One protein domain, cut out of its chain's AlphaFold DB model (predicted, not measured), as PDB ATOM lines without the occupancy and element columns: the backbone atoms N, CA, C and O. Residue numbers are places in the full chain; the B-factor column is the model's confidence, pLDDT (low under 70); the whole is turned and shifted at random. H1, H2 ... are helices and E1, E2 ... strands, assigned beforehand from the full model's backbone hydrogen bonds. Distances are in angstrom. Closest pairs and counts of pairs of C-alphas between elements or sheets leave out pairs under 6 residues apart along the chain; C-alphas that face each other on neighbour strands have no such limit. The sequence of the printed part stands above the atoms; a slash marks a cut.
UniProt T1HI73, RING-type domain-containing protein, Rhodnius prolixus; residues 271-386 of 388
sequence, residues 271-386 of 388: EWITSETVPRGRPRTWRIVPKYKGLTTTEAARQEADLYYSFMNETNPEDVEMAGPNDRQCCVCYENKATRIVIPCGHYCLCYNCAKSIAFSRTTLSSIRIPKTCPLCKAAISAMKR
ATOM      1  N   GLU A 271      -6.413 -59.372 -39.130       55.09
ATOM      2  CA  GLU A 271      -5.209 -60.184 -39.305       55.09
ATOM      3  C   GLU A 271      -4.620 -60.552 -37.931       55.09
ATOM      4  O   GLU A 271      -4.529 -59.736 -37.007       55.09
ATOM      5  N   TRP A 272      -4.169 -61.795 -37.807       51.03
ATOM      6  CA  TRP A 272      -3.476 -62.268 -36.617       51.03
ATOM      7  C   TRP A 272      -2.128 -61.556 -36.477       51.03
ATOM      8  O   TRP A 272      -1.356 -61.462 -37.433       51.03
ATOM      9  N   ILE A 273      -1.821 -61.072 -35.271       55.03
ATOM     10  CA  ILE A 273      -0.465 -60.642 -34.929       55.03
ATOM     11  C   ILE A 273       0.405 -61.902 -34.900       55.03
ATOM     12  O   ILE A 273       0.393 -62.658 -33.926       55.03
ATOM     13  N   THR A 274       1.123 -62.166 -35.990       52.03
ATOM     14  CA  THR A 274       2.060 -63.288 -36.074       52.03
ATOM     15  C   THR A 274       3.319 -62.983 -35.269       52.03
ATOM     16  O   THR A 274       3.661 -61.821 -35.018       52.03
ATOM     17  N   SER A 275       4.052 -64.031 -34.886       48.44
ATOM     18  CA  SER A 275       5.320 -63.942 -34.146       48.44
ATOM     19  C   SER A 275       6.404 -63.103 -34.829       48.44
ATOM     20  O   SER A 275       7.390 -62.764 -34.184       48.44
ATOM     21  N   GLU A 276       6.234 -62.775 -36.109       56.09
ATOM     22  CA  GLU A 276       7.137 -61.916 -36.881       56.09
ATOM     23  C   GLU A 276       6.907 -60.424 -36.611       56.09
ATOM     24  O   GLU A 276       7.837 -59.630 -36.685       56.09
ATOM     25  N   THR A 277       5.678 -60.033 -36.260       54.22
ATOM     26  CA  THR A 277       5.302 -58.617 -36.087       54.22
ATOM     27  C   THR A 277       5.557 -58.071 -34.680       54.22
ATOM     28  O   THR A 277       5.517 -56.858 -34.476       54.22
ATOM     29  N   VAL A 278       5.842 -58.938 -33.700       54.97
ATOM     30  CA  VAL A 278       6.138 -58.542 -32.314       54.97
ATOM     31  C   VAL A 278       7.596 -58.874 -31.996       54.97
ATOM     32  O   VAL A 278       7.967 -60.047 -32.075       54.97
ATOM     33  N   PRO A 279       8.419 -57.889 -31.585       57.00
ATOM     34  CA  PRO A 279       9.808 -58.120 -31.204       57.00
ATOM     35  C   PRO A 279       9.943 -59.243 -30.167       57.00
ATOM     36  O   PRO A 279       9.183 -59.305 -29.192       57.00
ATOM     37  N   ARG A 280      10.926 -60.130 -30.369       50.94
ATOM     38  CA  ARG A 280      11.255 -61.204 -29.421       50.94
ATOM     39  C   ARG A 280      11.606 -60.567 -28.067       50.94
ATOM     40  O   ARG A 280      12.491 -59.727 -28.005       50.94
ATOM     41  N   GLY A 281      10.879 -60.928 -27.004       67.50
ATOM     42  CA  GLY A 281      11.121 -60.435 -25.637       67.50
ATOM     43  C   GLY A 281       9.949 -59.711 -24.964       67.50
ATOM     44  O   GLY A 281       9.995 -59.484 -23.760       67.50
ATOM     45  N   ARG A 282       8.865 -59.382 -25.681       57.16
ATOM     46  CA  ARG A 282       7.649 -58.826 -25.055       57.16
ATOM     47  C   ARG A 282       6.606 -59.916 -24.779       57.16
ATOM     48  O   ARG A 282       6.443 -60.810 -25.615       57.16
ATOM     49  N   PRO A 283       5.879 -59.863 -23.643       53.31
ATOM     50  CA  PRO A 283       4.812 -60.815 -23.364       53.31
ATOM     51  C   PRO A 283       3.765 -60.729 -24.477       53.31
ATOM     52  O   PRO A 283       3.180 -59.671 -24.726       53.31
ATOM     53  N   ARG A 284       3.565 -61.854 -25.170       51.16
ATOM     54  CA  ARG A 284       2.620 -62.021 -26.281       51.16
ATOM     55  C   ARG A 284       1.192 -62.008 -25.739       51.16
ATOM     56  O   ARG A 284       0.522 -63.032 -25.681       51.16
ATOM     57  N   THR A 285       0.731 -60.850 -25.282       52.06
ATOM     58  CA  THR A 285      -0.698 -60.652 -25.048       52.06
ATOM     59  C   THR A 285      -1.338 -60.510 -26.420       52.06
ATOM     60  O   THR A 285      -1.128 -59.519 -27.117       52.06
ATOM     61  N   TRP A 286      -2.016 -61.569 -26.853       51.12
ATOM     62  CA  TRP A 286      -2.749 -61.615 -28.109       51.12
ATOM     63  C   TRP A 286      -3.724 -60.438 -28.140       51.12
ATOM     64  O   TRP A 286      -4.677 -60.391 -27.364       51.12
ATOM     65  N   ARG A 287      -3.458 -59.451 -28.995       56.09
ATOM     66  CA  ARG A 287      -4.392 -58.365 -29.278       56.09
ATOM     67  C   ARG A 287      -4.778 -58.484 -30.735       56.09
ATOM     68  O   ARG A 287      -3.918 -58.453 -31.607       56.09
ATOM     69  N   ILE A 288      -6.066 -58.653 -30.988       54.72
ATOM     70  CA  ILE A 288      -6.609 -58.547 -32.333       54.72
ATOM     71  C   ILE A 288      -6.485 -57.070 -32.711       54.72
ATOM     72  O   ILE A 288      -7.164 -56.222 -32.134       54.72
ATOM     73  N   VAL A 289      -5.555 -56.747 -33.608       55.38
ATOM     74  CA  VAL A 289      -5.426 -55.397 -34.155       55.38
ATOM     75  C   VAL A 289      -6.108 -55.428 -35.517       55.38
ATOM     76  O   VAL A 289      -5.626 -56.148 -36.392       55.38
ATOM     77  N   PRO A 290      -7.215 -54.686 -35.709       55.88
ATOM     78  CA  PRO A 290      -7.787 -54.485 -37.031       55.88
ATOM     79  C   PRO A 290      -6.668 -54.008 -37.943       55.88
ATOM     80  O   PRO A 290      -6.007 -53.000 -37.651       55.88
ATOM     81  N   LYS A 291      -6.393 -54.756 -39.009       55.44
ATOM     82  CA  LYS A 291      -5.415 -54.282 -39.971       55.44
ATOM     83  C   LYS A 291      -6.108 -53.323 -40.899       55.44
ATOM     84  O   LYS A 291      -6.669 -53.671 -41.919       55.44
ATOM     85  N   TYR A 292      -5.927 -52.071 -40.549       62.94
ATOM     86  CA  TYR A 292      -6.120 -50.914 -41.396       62.94
ATOM     87  C   TYR A 292      -5.099 -50.851 -42.554       62.94
ATOM     88  O   TYR A 292      -4.598 -49.780 -42.896       62.94
ATOM     89  N   LYS A 293      -4.709 -51.999 -43.130       63.03
ATOM     90  CA  LYS A 293      -3.892 -52.027 -44.344       63.03
ATOM     91  C   LYS A 293      -4.782 -51.564 -45.490       63.03
ATOM     92  O   LYS A 293      -5.594 -52.328 -45.986       63.03
ATOM     93  N   GLY A 294      -4.594 -50.311 -45.892       71.81
ATOM     94  CA  GLY A 294      -5.298 -49.736 -47.030       71.81
ATOM     95  C   GLY A 294      -6.614 -49.061 -46.668       71.81
ATOM     96  O   GLY A 294      -7.590 -49.279 -47.374       71.81
ATOM     97  N   LEU A 295      -6.634 -48.212 -45.626       83.50
ATOM     98  CA  LEU A 295      -7.725 -47.235 -45.522       83.50
ATOM     99  C   LEU A 295      -7.851 -46.507 -46.852       83.50
ATOM    100  O   LEU A 295      -6.860 -46.000 -47.395       83.50
ATOM    101  N   THR A 296      -9.082 -46.416 -47.334       89.44
ATOM    102  CA  THR A 296      -9.389 -45.534 -48.450       89.44
ATOM    103  C   THR A 296      -9.030 -44.093 -48.067       89.44
ATOM    104  O   THR A 296      -8.998 -43.713 -46.893       89.44
ATOM    105  N   THR A 297      -8.741 -43.244 -49.053       89.62
ATOM    106  CA  THR A 297      -8.413 -41.829 -48.794       89.62
ATOM    107  C   THR A 297      -9.539 -41.097 -48.056       89.62
ATOM    108  O   THR A 297      -9.275 -40.171 -47.286       89.62
ATOM    109  N   THR A 298     -10.784 -41.533 -48.261       91.00
ATOM    110  CA  THR A 298     -11.989 -41.079 -47.564       91.00
ATOM    111  C   THR A 298     -12.026 -41.533 -46.108       91.00
ATOM    112  O   THR A 298     -12.280 -40.710 -45.231       91.00
ATOM    113  N   GLU A 299     -11.710 -42.795 -45.815       90.56
ATOM    114  CA  GLU A 299     -11.622 -43.285 -44.433       90.56
ATOM    115  C   GLU A 299     -10.483 -42.621 -43.669       90.56
ATOM    116  O   GLU A 299     -10.668 -42.222 -42.524       90.56
ATOM    117  N   ALA A 300      -9.317 -42.447 -44.302       90.50
ATOM    118  CA  ALA A 300      -8.191 -41.758 -43.678       90.50
ATOM    119  C   ALA A 300      -8.564 -40.308 -43.328       90.50
ATOM    120  O   ALA A 300      -8.214 -39.817 -42.258       90.50
ATOM    121  N   ALA A 301      -9.330 -39.637 -44.196       92.25
ATOM    122  CA  ALA A 301      -9.852 -38.301 -43.924       92.25
ATOM    123  C   ALA A 301     -10.861 -38.286 -42.765       92.25
ATOM    124  O   ALA A 301     -10.814 -37.386 -41.930       92.25
ATOM    125  N   ARG A 302     -11.749 -39.287 -42.694       92.69
ATOM    126  CA  ARG A 302     -12.699 -39.446 -41.585       92.69
ATOM    127  C   ARG A 302     -11.973 -39.688 -40.263       92.69
ATOM    128  O   ARG A 302     -12.263 -39.015 -39.286       92.69
ATOM    129  N   GLN A 303     -10.973 -40.565 -40.257       92.75
ATOM    130  CA  GLN A 303     -10.121 -40.831 -39.099       92.75
ATOM    131  C   GLN A 303      -9.401 -39.559 -38.620       92.75
ATOM    132  O   GLN A 303      -9.350 -39.295 -37.420       92.75
ATOM    133  N   GLU A 304      -8.850 -38.754 -39.537       93.94
ATOM    134  CA  GLU A 304      -8.242 -37.460 -39.192       93.94
ATOM    135  C   GLU A 304      -9.267 -36.499 -38.565       93.94
ATOM    136  O   GLU A 304      -8.966 -35.870 -37.551       93.94
ATOM    137  N   ALA A 305     -10.475 -36.413 -39.129       95.25
ATOM    138  CA  ALA A 305     -11.546 -35.577 -38.593       95.25
ATOM    139  C   ALA A 305     -11.986 -36.037 -37.192       95.25
ATOM    140  O   ALA A 305     -12.043 -35.221 -36.275       95.25
ATOM    141  N   ASP A 306     -12.217 -37.335 -36.999       95.56
ATOM    142  CA  ASP A 306     -12.633 -37.906 -35.714       95.56
ATOM    143  C   ASP A 306     -11.583 -37.639 -34.622       95.56
ATOM    144  O   ASP A 306     -11.919 -37.216 -33.512       95.56
ATOM    145  N   LEU A 307     -10.293 -37.808 -34.943       96.06
ATOM    146  CA  LEU A 307      -9.205 -37.461 -34.028       96.06
ATOM    147  C   LEU A 307      -9.191 -35.967 -33.705       96.06
ATOM    148  O   LEU A 307      -9.090 -35.608 -32.533       96.06
ATOM    149  N   TYR A 308      -9.325 -35.102 -34.707       96.81
ATOM    150  CA  TYR A 308      -9.358 -33.655 -34.512       96.81
ATOM    151  C   TYR A 308     -10.506 -33.223 -33.585       96.81
ATOM    152  O   TYR A 308     -10.269 -32.558 -32.572       96.81
ATOM    153  N   TYR A 309     -11.737 -33.655 -33.875       96.69
ATOM    154  CA  TYR A 309     -12.913 -33.294 -33.081       96.69
ATOM    155  C   TYR A 309     -12.874 -33.893 -31.673       96.69
ATOM    156  O   TYR A 309     -13.296 -33.231 -30.727       96.69
ATOM    157  N   SER A 310     -12.291 -35.084 -31.493       95.31
ATOM    158  CA  SER A 310     -12.119 -35.670 -30.156       95.31
ATOM    159  C   SER A 310     -11.259 -34.806 -29.224       95.31
ATOM    160  O   SER A 310     -11.524 -34.765 -28.025       95.31
ATOM    161  N   PHE A 311     -10.271 -34.081 -29.763       95.94
ATOM    162  CA  PHE A 311      -9.441 -33.147 -28.994       95.94
ATOM    163  C   PHE A 311     -10.079 -31.764 -28.843       95.94
ATOM    164  O   PHE A 311      -9.848 -31.105 -27.836       95.94
ATOM    165  N   MET A 312     -10.854 -31.300 -29.828       95.19
ATOM    166  CA  MET A 312     -11.565 -30.017 -29.734       95.19
ATOM    167  C   MET A 312     -12.714 -30.059 -28.722       95.19
ATOM    168  O   MET A 312     -12.943 -29.075 -28.031       95.19
ATOM    169  N   ASN A 313     -13.382 -31.207 -28.589       95.94
ATOM    170  CA  ASN A 313     -14.516 -31.381 -27.678       95.94
ATOM    171  C   ASN A 313     -14.096 -31.801 -26.257       95.94
ATOM    172  O   ASN A 313     -14.945 -32.077 -25.411       95.94
ATOM    173  N   GLU A 314     -12.795 -31.898 -25.978       95.50
ATOM    174  CA  GLU A 314     -12.299 -32.297 -24.666       95.50
ATOM    175  C   GLU A 314     -12.391 -31.114 -23.685       95.50
ATOM    176  O   GLU A 314     -11.572 -30.199 -23.715       95.50
ATOM    177  N   THR A 315     -13.398 -31.129 -22.804       94.19
ATOM    178  CA  THR A 315     -13.746 -30.006 -21.905       94.19
ATOM    179  C   THR A 315     -12.709 -29.700 -20.827       94.19
ATOM    180  O   THR A 315     -12.708 -28.608 -20.268       94.19
ATOM    181  N   ASN A 316     -11.824 -30.645 -20.520       94.38
ATOM    182  CA  ASN A 316     -10.812 -30.484 -19.484       94.38
ATOM    183  C   ASN A 316      -9.463 -31.017 -19.977       94.38
ATOM    184  O   ASN A 316      -9.134 -32.154 -19.635       94.38
ATOM    185  N   PRO A 317      -8.720 -30.289 -20.835       93.25
ATOM    186  CA  PRO A 317      -7.433 -30.739 -21.364       93.25
ATOM    187  C   PRO A 317      -6.469 -31.086 -20.226       93.25
ATOM    188  O   PRO A 317      -6.440 -30.434 -19.194       93.25
ATOM    189  N   GLU A 318      -5.728 -32.171 -20.399       92.00
ATOM    190  CA  GLU A 318      -4.841 -32.700 -19.364       92.00
ATOM    191  C   GLU A 318      -3.605 -31.806 -19.235       92.00
ATOM    192  O   GLU A 318      -2.964 -31.506 -20.249       92.00
ATOM    193  N   ASP A 319      -3.260 -31.413 -18.009       95.00
ATOM    194  CA  ASP A 319      -2.018 -30.691 -17.752       95.00
ATOM    195  C   ASP A 319      -0.824 -31.605 -18.036       95.00
ATOM    196  O   ASP A 319      -0.767 -32.768 -17.625       95.00
ATOM    197  N   VAL A 320       0.128 -31.091 -18.812       96.75
ATOM    198  CA  VAL A 320       1.289 -31.872 -19.234       96.75
ATOM    199  C   VAL A 320       2.358 -31.802 -18.160       96.75
ATOM    200  O   VAL A 320       3.031 -30.788 -17.999       96.75
ATOM    201  N   GLU A 321       2.523 -32.913 -17.453       97.81
ATOM    202  CA  GLU A 321       3.564 -33.091 -16.448       97.81
ATOM    203  C   GLU A 321       4.841 -33.687 -17.063       97.81
ATOM    204  O   GLU A 321       4.796 -34.559 -17.945       97.81
ATOM    205  N   MET A 322       5.999 -33.250 -16.561       98.12
ATOM    206  CA  MET A 322       7.282 -33.888 -16.858       98.12
ATOM    207  C   MET A 322       7.306 -35.308 -16.283       98.12
ATOM    208  O   MET A 322       6.798 -35.553 -15.190       98.12
ATOM    209  N   ALA A 323       7.896 -36.255 -17.009       98.00
ATOM    210  CA  ALA A 323       7.976 -37.632 -16.541       98.00
ATOM    211  C   ALA A 323       8.969 -37.763 -15.375       98.00
ATOM    212  O   ALA A 323      10.145 -37.425 -15.517       98.00
ATOM    213  N   GLY A 324       8.517 -38.310 -14.244       97.56
ATOM    214  CA  GLY A 324       9.406 -38.743 -13.172       97.56
ATOM    215  C   GLY A 324      10.190 -40.016 -13.536       97.56
ATOM    216  O   GLY A 324       9.884 -40.676 -14.530       97.56
ATOM    217  N   PRO A 325      11.161 -40.435 -12.703       97.31
ATOM    218  CA  PRO A 325      11.992 -41.619 -12.962       97.31
ATOM    219  C   PRO A 325      11.196 -42.933 -13.027       97.31
ATOM    220  O   PRO A 325      11.642 -43.897 -13.641       97.31
ATOM    221  N   ASN A 326      10.012 -42.968 -12.407       97.25
ATOM    222  CA  ASN A 326       9.128 -44.137 -12.386       97.25
ATOM    223  C   ASN A 326       7.971 -44.039 -13.393       97.25
ATOM    224  O   ASN A 326       7.203 -44.991 -13.542       97.25
ATOM    225  N   ASP A 327       7.807 -42.895 -14.060       97.38
ATOM    226  CA  ASP A 327       6.723 -42.689 -15.012       97.38
ATOM    227  C   ASP A 327       7.095 -43.221 -16.395       97.38
ATOM    228  O   ASP A 327       8.251 -43.234 -16.818       97.38
ATOM    229  N   ARG A 328       6.080 -43.623 -17.165       97.06
ATOM    230  CA  ARG A 328       6.282 -43.911 -18.586       97.06
ATOM    231  C   ARG A 328       6.447 -42.601 -19.344       97.06
ATOM    232  O   ARG A 328       5.538 -41.778 -19.343       97.06
ATOM    233  N   GLN A 329       7.570 -42.444 -20.032       98.25
ATOM    234  CA  GLN A 329       7.844 -41.293 -20.891       98.25
ATOM    235  C   GLN A 329       7.104 -41.383 -22.231       98.25
ATOM    236  O   GLN A 329       6.887 -42.463 -22.788       98.25
ATOM    237  N   CYS A 330       6.721 -40.223 -22.763       98.56
ATOM    238  CA  CYS A 330       6.223 -40.079 -24.126       98.56
ATOM    239  C   CYS A 330       7.304 -40.509 -25.128       98.56
ATOM    240  O   CYS A 330       8.407 -39.980 -25.107       98.56
ATOM    241  N   CYS A 331       6.987 -41.407 -26.062       98.12
ATOM    242  CA  CYS A 331       7.964 -41.904 -27.039       98.12
ATOM    243  C   CYS A 331       8.287 -40.919 -28.174       98.12
ATOM    244  O   CYS A 331       9.078 -41.244 -29.056       98.12
ATOM    245  N   VAL A 332       7.638 -39.751 -28.197       98.00
ATOM    246  CA  VAL A 332       7.880 -38.708 -29.202       98.00
ATOM    247  C   VAL A 332       8.798 -37.625 -28.647       98.00
ATOM    248  O   VAL A 332       9.802 -37.319 -29.277       98.00
ATOM    249  N   CYS A 333       8.477 -37.055 -27.479       98.44
ATOM    250  CA  CYS A 333       9.285 -35.985 -26.887       98.44
ATOM    251  C   CYS A 333      10.274 -36.467 -25.821       98.44
ATOM    252  O   CYS A 333      11.162 -35.707 -25.475       98.44
ATOM    253  N   TYR A 334      10.115 -37.677 -25.268       98.12
ATOM    254  CA  TYR A 334      10.929 -38.253 -24.180       98.12
ATOM    255  C   TYR A 334      10.998 -37.447 -22.866       98.12
ATOM    256  O   TYR A 334      11.539 -37.930 -21.880       98.12
ATOM    257  N   GLU A 335      10.390 -36.265 -22.814       98.44
ATOM    258  CA  GLU A 335      10.386 -35.377 -21.645       98.44
ATOM    259  C   GLU A 335       9.137 -35.547 -20.769       98.44
ATOM    260  O   GLU A 335       9.212 -35.634 -19.545       98.44
ATOM    261  N   ASN A 336       7.963 -35.598 -21.400       98.56
ATOM    262  CA  ASN A 336       6.679 -35.548 -20.705       98.56
ATOM    263  C   ASN A 336       6.150 -36.946 -20.397       98.56
ATOM    264  O   ASN A 336       6.397 -37.902 -21.145       98.56
ATOM    265  N   LYS A 337       5.351 -37.052 -19.337       98.38
ATOM    266  CA  LYS A 337       4.649 -38.282 -18.979       98.38
ATOM    267  C   LYS A 337       3.711 -38.700 -20.111       98.38
ATOM    268  O   LYS A 337       2.961 -37.893 -20.660       98.38
ATOM    269  N   ALA A 338       3.757 -39.971 -20.497       98.25
ATOM    270  CA  ALA A 338       2.757 -40.543 -21.382       98.25
ATOM    271  C   ALA A 338       1.423 -40.561 -20.628       98.25
ATOM    272  O   ALA A 338       1.370 -41.107 -19.531       98.25
ATOM    273  N   THR A 339       0.381 -39.968 -21.214       98.00
ATOM    274  CA  THR A 339      -0.972 -39.863 -20.639       98.00
ATOM    275  C   THR A 339      -2.072 -40.360 -21.577       98.00
ATOM    276  O   THR A 339      -3.229 -40.463 -21.190       98.00
ATOM    277  N   ARG A 340      -1.744 -40.738 -22.820       97.94
ATOM    278  CA  ARG A 340      -2.727 -41.153 -23.830       97.94
ATOM    279  C   ARG A 340      -2.520 -42.592 -24.293       97.94
ATOM    280  O   ARG A 340      -1.410 -43.009 -24.637       97.94
ATOM    281  N   ILE A 341      -3.621 -43.342 -24.325       97.75
ATOM    282  CA  ILE A 341      -3.736 -44.688 -24.891       97.75
ATOM    283  C   ILE A 341      -4.182 -44.570 -26.349       97.75
ATOM    284  O   ILE A 341      -5.225 -43.989 -26.648       97.75
ATOM    285  N   VAL A 342      -3.416 -45.178 -27.251       97.44
ATOM    286  CA  VAL A 342      -3.710 -45.241 -28.686       97.44
ATOM    287  C   VAL A 342      -4.611 -46.439 -28.988       97.44
ATOM    288  O   VAL A 342      -4.221 -47.578 -28.748       97.44
ATOM    289  N   ILE A 343      -5.791 -46.216 -29.555       95.94
ATOM    290  CA  ILE A 343      -6.758 -47.253 -29.951       95.94
ATOM    291  C   ILE A 343      -6.591 -47.526 -31.457       95.94
ATOM    292  O   ILE A 343      -6.392 -46.574 -32.212       95.94
ATOM    293  N   PRO A 344      -6.615 -48.796 -31.914       93.94
ATOM    294  CA  PRO A 344      -6.985 -50.016 -31.182       93.94
ATOM    295  C   PRO A 344      -5.822 -50.750 -30.503       93.94
ATOM    296  O   PRO A 344      -6.050 -51.661 -29.715       93.94
ATOM    297  N   CYS A 345      -4.571 -50.382 -30.782       94.75
ATOM    298  CA  CYS A 345      -3.414 -51.151 -30.303       94.75
ATOM    299  C   CYS A 345      -3.247 -51.157 -28.766       94.75
ATOM    300  O   CYS A 345      -2.645 -52.071 -28.197       94.75
ATOM    301  N   GLY A 346      -3.795 -50.155 -28.082       95.81
ATOM    302  CA  GLY A 346      -3.745 -49.963 -26.638       95.81
ATOM    303  C   GLY A 346      -2.357 -49.587 -26.113       95.81
ATOM    304  O   GLY A 346      -2.045 -49.904 -24.964       95.81
ATOM    305  N   HIS A 347      -1.504 -48.978 -26.942       97.56
ATOM    306  CA  HIS A 347      -0.203 -48.477 -26.503       97.56
ATOM    307  C   HIS A 347      -0.365 -47.170 -25.730       97.56
ATOM    308  O   HIS A 347      -0.934 -46.208 -26.237       97.56
ATOM    309  N   TYR A 348       0.172 -47.143 -24.512       97.69
ATOM    310  CA  TYR A 348       0.243 -45.961 -23.659       97.69
ATOM    311  C   TYR A 348       1.614 -45.306 -23.819       97.69
ATOM    312  O   TYR A 348       2.566 -45.693 -23.137       97.69
ATOM    313  N   CYS A 349       1.744 -44.431 -24.819       98.00
ATOM    314  CA  CYS A 349       3.055 -43.970 -25.290       98.00
ATOM    315  C   CYS A 349       3.132 -42.490 -25.679       98.00
ATOM    316  O   CYS A 349       4.191 -42.042 -26.101       98.00
ATOM    317  N   LEU A 350       2.044 -41.728 -25.564       98.44
ATOM    318  CA  LEU A 350       2.002 -40.319 -25.956       98.44
ATOM    319  C   LEU A 350       1.598 -39.448 -24.768       98.44
ATOM    320  O   LEU A 350       0.691 -39.821 -24.028       98.44
ATOM    321  N   CYS A 351       2.236 -38.290 -24.598       98.50
ATOM    322  CA  CYS A 351       1.693 -37.214 -23.765       98.50
ATOM    323  C   CYS A 351       0.578 -36.469 -24.517       98.50
ATOM    324  O   CYS A 351       0.443 -36.609 -25.740       98.50
ATOM    325  N   TYR A 352      -0.193 -35.643 -23.807       98.12
ATOM    326  CA  TYR A 352      -1.274 -34.854 -24.403       98.12
ATOM    327  C   TYR A 352      -0.807 -33.967 -25.570       98.12
ATOM    328  O   TYR A 352      -1.397 -34.026 -26.649       98.12
ATOM    329  N   ASN A 353       0.296 -33.224 -25.412       98.31
ATOM    330  CA  ASN A 353       0.806 -32.320 -26.453       98.31
ATOM    331  C   ASN A 353       1.220 -33.060 -27.734       98.31
ATOM    332  O   ASN A 353       0.858 -32.644 -28.835       98.31
ATOM    333  N   CYS A 354       1.935 -34.183 -27.611       98.50
ATOM    334  CA  CYS A 354       2.326 -34.983 -28.773       98.50
ATOM    335  C   CYS A 354       1.116 -35.658 -29.432       98.50
ATOM    336  O   CYS A 354       1.038 -35.700 -30.658       98.50
ATOM    337  N   ALA A 355       0.154 -36.146 -28.644       98.06
ATOM    338  CA  ALA A 355      -1.084 -36.708 -29.176       98.06
ATOM    339  C   ALA A 355      -1.902 -35.652 -29.943       98.06
ATOM    340  O   ALA A 355      -2.332 -35.908 -31.067       98.06
ATOM    341  N   LYS A 356      -2.025 -34.437 -29.394       98.00
ATOM    342  CA  LYS A 356      -2.662 -33.295 -30.059       98.00
ATOM    343  C   LYS A 356      -1.929 -32.919 -31.346       98.00
ATOM    344  O   LYS A 356      -2.557 -32.772 -32.384       98.00
ATOM    345  N   SER A 357      -0.599 -32.836 -31.325       97.75
ATOM    346  CA  SER A 357       0.195 -32.566 -32.532       97.75
ATOM    347  C   SER A 357      -0.056 -33.608 -33.632       97.75
ATOM    348  O   SER A 357      -0.303 -33.247 -34.784       97.75
ATOM    349  N   ILE A 358      -0.098 -34.898 -33.280       97.06
ATOM    350  CA  ILE A 358      -0.413 -35.980 -34.225       97.06
ATOM    351  C   ILE A 358      -1.829 -35.820 -34.794       97.06
ATOM    352  O   ILE A 358      -1.989 -35.918 -36.010       97.06
ATOM    353  N   ALA A 359      -2.826 -35.540 -33.948       96.94
ATOM    354  CA  ALA A 359      -4.215 -35.355 -34.367       96.94
ATOM    355  C   ALA A 359      -4.409 -34.135 -35.290       96.94
ATOM    356  O   ALA A 359      -5.203 -34.198 -36.220       96.94
ATOM    357  N   PHE A 360      -3.669 -33.044 -35.065       96.50
ATOM    358  CA  PHE A 360      -3.821 -31.784 -35.811       96.50
ATOM    359  C   PHE A 360      -2.949 -31.711 -37.062       96.50
ATOM    360  O   PHE A 360      -3.271 -30.989 -38.007       96.50
ATOM    361  N   SER A 361      -1.828 -32.435 -37.082       95.75
ATOM    362  CA  SER A 361      -0.984 -32.512 -38.270       95.75
ATOM    363  C   SER A 361      -1.804 -33.056 -39.440       95.75
ATOM    364  O   SER A 361      -2.522 -34.039 -39.296       95.75
ATOM    365  N   ARG A 362      -1.687 -32.466 -40.629       91.88
ATOM    366  CA  ARG A 362      -2.203 -33.076 -41.863       91.88
ATOM    367  C   ARG A 362      -1.059 -33.834 -42.509       91.88
ATOM    368  O   ARG A 362      -0.026 -33.236 -42.795       91.88
ATOM    369  N   THR A 363      -1.203 -35.140 -42.706       85.62
ATOM    370  CA  THR A 363      -0.160 -35.936 -43.370       85.62
ATOM    371  C   THR A 363      -0.572 -36.209 -44.802       85.62
ATOM    372  O   THR A 363      -1.254 -37.186 -45.092       85.62
ATOM    373  N   THR A 364      -0.157 -35.329 -45.711       90.12
ATOM    374  CA  THR A 364      -0.283 -35.532 -47.159       90.12
ATOM    375  C   THR A 364       1.100 -35.741 -47.762       90.12
ATOM    376  O   THR A 364       1.949 -34.859 -47.648       90.12
ATOM    377  N   LEU A 365       1.323 -36.874 -48.423       88.94
ATOM    378  CA  LEU A 365       2.539 -37.151 -49.189       88.94
ATOM    379  C   LEU A 365       2.137 -37.388 -50.640       88.94
ATOM    380  O   LEU A 365       1.297 -38.241 -50.910       88.94
ATOM    381  N   SER A 366       2.703 -36.621 -51.572       90.19
ATOM    382  CA  SER A 366       2.383 -36.739 -53.005       90.19
ATOM    383  C   SER A 366       0.877 -36.647 -53.300       90.19
ATOM    384  O   SER A 366       0.343 -37.418 -54.091       90.19
ATOM    385  N   SER A 367       0.178 -35.731 -52.618       89.94
ATOM    386  CA  SER A 367      -1.286 -35.557 -52.689       89.94
ATOM    387  C   SER A 367      -2.122 -36.724 -52.140       89.94
ATOM    388  O   SER A 367      -3.348 -36.662 -52.176       89.94
ATOM    389  N   ILE A 368      -1.491 -37.761 -51.582       87.88
ATOM    390  CA  ILE A 368      -2.158 -38.889 -50.926       87.88
ATOM    391  C   ILE A 368      -2.187 -38.626 -49.417       87.88
ATOM    392  O   ILE A 368      -1.161 -38.311 -48.810       87.88
ATOM    393  N   ARG A 369      -3.366 -38.749 -48.797       89.44
ATOM    394  CA  ARG A 369      -3.503 -38.696 -47.334       89.44
ATOM    395  C   ARG A 369      -2.955 -39.978 -46.718       89.44
ATOM    396  O   ARG A 369      -3.409 -41.068 -47.051       89.44
ATOM    397  N   ILE A 370      -1.990 -39.835 -45.817       90.38
ATOM    398  CA  ILE A 370      -1.420 -40.943 -45.052       90.38
ATOM    399  C   ILE A 370      -2.183 -41.051 -43.728       90.38
ATOM    400  O   ILE A 370      -2.274 -40.044 -43.019       90.38
ATOM    401  N   PRO A 371      -2.685 -42.242 -43.355       92.44
ATOM    402  CA  PRO A 371      -3.374 -42.432 -42.087       92.44
ATOM    403  C   PRO A 371      -2.429 -42.208 -40.903       92.44
ATOM    404  O   PRO A 371      -1.242 -42.546 -40.938       92.44
ATOM    405  N   LYS A 372      -2.970 -41.677 -39.806       94.81
ATOM    406  CA  LYS A 372      -2.223 -41.529 -38.553       94.81
ATOM    407  C   LYS A 372      -1.927 -42.902 -37.972       94.81
ATOM    408  O   LYS A 372      -2.836 -43.721 -37.839       94.81
ATOM    409  N   THR A 373      -0.671 -43.149 -37.600       95.44
ATOM    410  CA  THR A 373      -0.221 -44.443 -37.068       95.44
ATOM    411  C   THR A 373       0.439 -44.303 -35.701       95.44
ATOM    412  O   THR A 373       1.083 -43.302 -35.392       95.44
ATOM    413  N   CYS A 374       0.267 -45.322 -34.859       96.75
ATOM    414  CA  CYS A 374       0.897 -45.418 -33.551       96.75
ATOM    415  C   CYS A 374       2.426 -45.379 -33.709       96.75
ATOM    416  O   CYS A 374       2.965 -46.212 -34.443       96.75
ATOM    417  N   PRO A 375       3.163 -44.512 -32.988       96.62
ATOM    418  CA  PRO A 375       4.615 -44.440 -33.132       96.62
ATOM    419  C   PRO A 375       5.335 -45.756 -32.816       96.62
ATOM    420  O   PRO A 375       6.339 -46.050 -33.464       96.62
ATOM    421  N   LEU A 376       4.795 -46.552 -31.879       95.62
ATOM    422  CA  LEU A 376       5.397 -47.806 -31.417       95.62
ATOM    423  C   LEU A 376       5.151 -48.993 -32.355       95.62
ATOM    424  O   LEU A 376       6.098 -49.686 -32.705       95.62
ATOM    425  N   CYS A 377       3.901 -49.254 -32.749       93.88
ATOM    426  CA  CYS A 377       3.555 -50.456 -33.525       93.88
ATOM    427  C   CYS A 377       3.073 -50.182 -34.950       93.88
ATOM    428  O   CYS A 377       2.699 -51.116 -35.651       93.88
ATOM    429  N   LYS A 378       3.023 -48.911 -35.363       93.38
ATOM    430  CA  LYS A 378       2.565 -48.455 -36.685       93.38
ATOM    431  C   LYS A 378       1.119 -48.831 -37.053       93.38
ATOM    432  O   LYS A 378       0.704 -48.596 -38.182       93.38
ATOM    433  N   ALA A 379       0.324 -49.344 -36.113       91.25
ATOM    434  CA  ALA A 379      -1.111 -49.555 -36.314       91.25
ATOM    435  C   ALA A 379      -1.832 -48.213 -36.508       91.25
ATOM    436  O   ALA A 379      -1.473 -47.239 -35.843       91.25
ATOM    437  N   ALA A 380      -2.844 -48.149 -37.379       93.06
ATOM    438  CA  ALA A 380      -3.607 -46.915 -37.564       93.06
ATOM    439  C   ALA A 380      -4.357 -46.522 -36.276       93.06
ATOM    440  O   ALA A 380      -4.823 -47.382 -35.526       93.06
ATOM    441  N   ILE A 381      -4.417 -45.221 -36.000       95.31
ATOM    442  CA  ILE A 381      -4.971 -44.650 -34.768       95.31
ATOM    443  C   ILE A 381      -6.445 -44.301 -34.972       95.31
ATOM    444  O   ILE A 381      -6.743 -43.241 -35.509       95.31
ATOM    445  N   SER A 382      -7.376 -45.124 -34.506       94.56
ATOM    446  CA  SER A 382      -8.798 -44.760 -34.571       94.56
ATOM    447  C   SER A 382      -9.187 -43.724 -33.513       94.56
ATOM    448  O   SER A 382     -10.013 -42.860 -33.769       94.56
ATOM    449  N   ALA A 383      -8.581 -43.786 -32.325       96.50
ATOM    450  CA  ALA A 383      -8.822 -42.831 -31.247       96.50
ATOM    451  C   ALA A 383      -7.621 -42.744 -30.296       96.50
ATOM    452  O   ALA A 383      -6.822 -43.677 -30.190       96.50
ATOM    453  N   MET A 384      -7.522 -41.642 -29.551       97.38
ATOM    454  CA  MET A 384      -6.581 -41.491 -28.438       97.38
ATOM    455  C   MET A 384      -7.357 -41.103 -27.181       97.38
ATOM    456  O   MET A 384      -7.987 -40.052 -27.147       97.38
ATOM    457  N   LYS A 385      -7.341 -41.958 -26.154       96.69
ATOM    458  CA  LYS A 385      -8.111 -41.758 -24.912       96.69
ATOM    459  C   LYS A 385      -7.199 -41.642 -23.695       96.69
ATOM    460  O   LYS A 385      -6.070 -42.132 -23.725       96.69
ATOM    461  N   ARG A 386      -7.697 -41.025 -22.623       95.56
ATOM    462  CA  ARG A 386      -7.046 -41.073 -21.307       95.56
ATOM    463  C   ARG A 386      -7.213 -42.464 -20.681       95.56
ATOM    464  O   ARG A 386      -8.247 -43.097 -20.916       95.56
TER     465      ARG A 386
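What this domain is: This is residues 271 to 386 of the 388 residues of the protein "RING-type domain-containing protein" of Rhodnius prolixus (UniProt T1HI73). With little regular structure, a small antiparallel sheet, E2 E1 E3, has H2 over it and H1 grazing it at E3, amid long loops. The 116 printed residues, 36 in named elements, have H1, E1, E2, H2, E3 in order; the class is mixed. The whole is compact, radius of gyration of the C-alphas 14.9 A, spanning 39 by 37 by 25 A.

How they stand to each other: E1, residues 340 to 343, and E2, residues 347 to 350, form a hairpin, N 340 and O 350 2.9 A apart. E3, residues 383 to 385, is antiparallel to E1, N 343 and O 383 2.8 A apart. H2, residues 352 to 360, lies over E1, its height over the sheet 9.6 A. E2, H2, E3 form a split strand-helix-strand unit, two strands of one sheet with a helix between them along the chain and E1 between them in the sheet, with a right-handed crossover. H1, residues 297 to 312, touches H2 with residues 304 to 311 alone, closest C-alphas Tyr 308 and Ala 359, 5.4 A, opposite ways at a steep tilt of 39 degrees. In both helices every O i to N i+4 pair is within hydrogen-bond range.

Where its parts are: H1 runs 22.6 A from C-alpha 297 at (-8.413, -41.829, -48.794); H2 12.1 A; E1 9.5 A; E2 8.5 A; E3 6.5 A, to C-alpha 385 at (-8.111, -41.758, -24.912).

The domain as a whole: The farthest C-alphas, Asn 326 and Ser 367, are 42.5 A apart. The printed part has no cut. Links H1 to E1 and H2 to E3 are long. Residues 271 to 293 have pLDDT under 70.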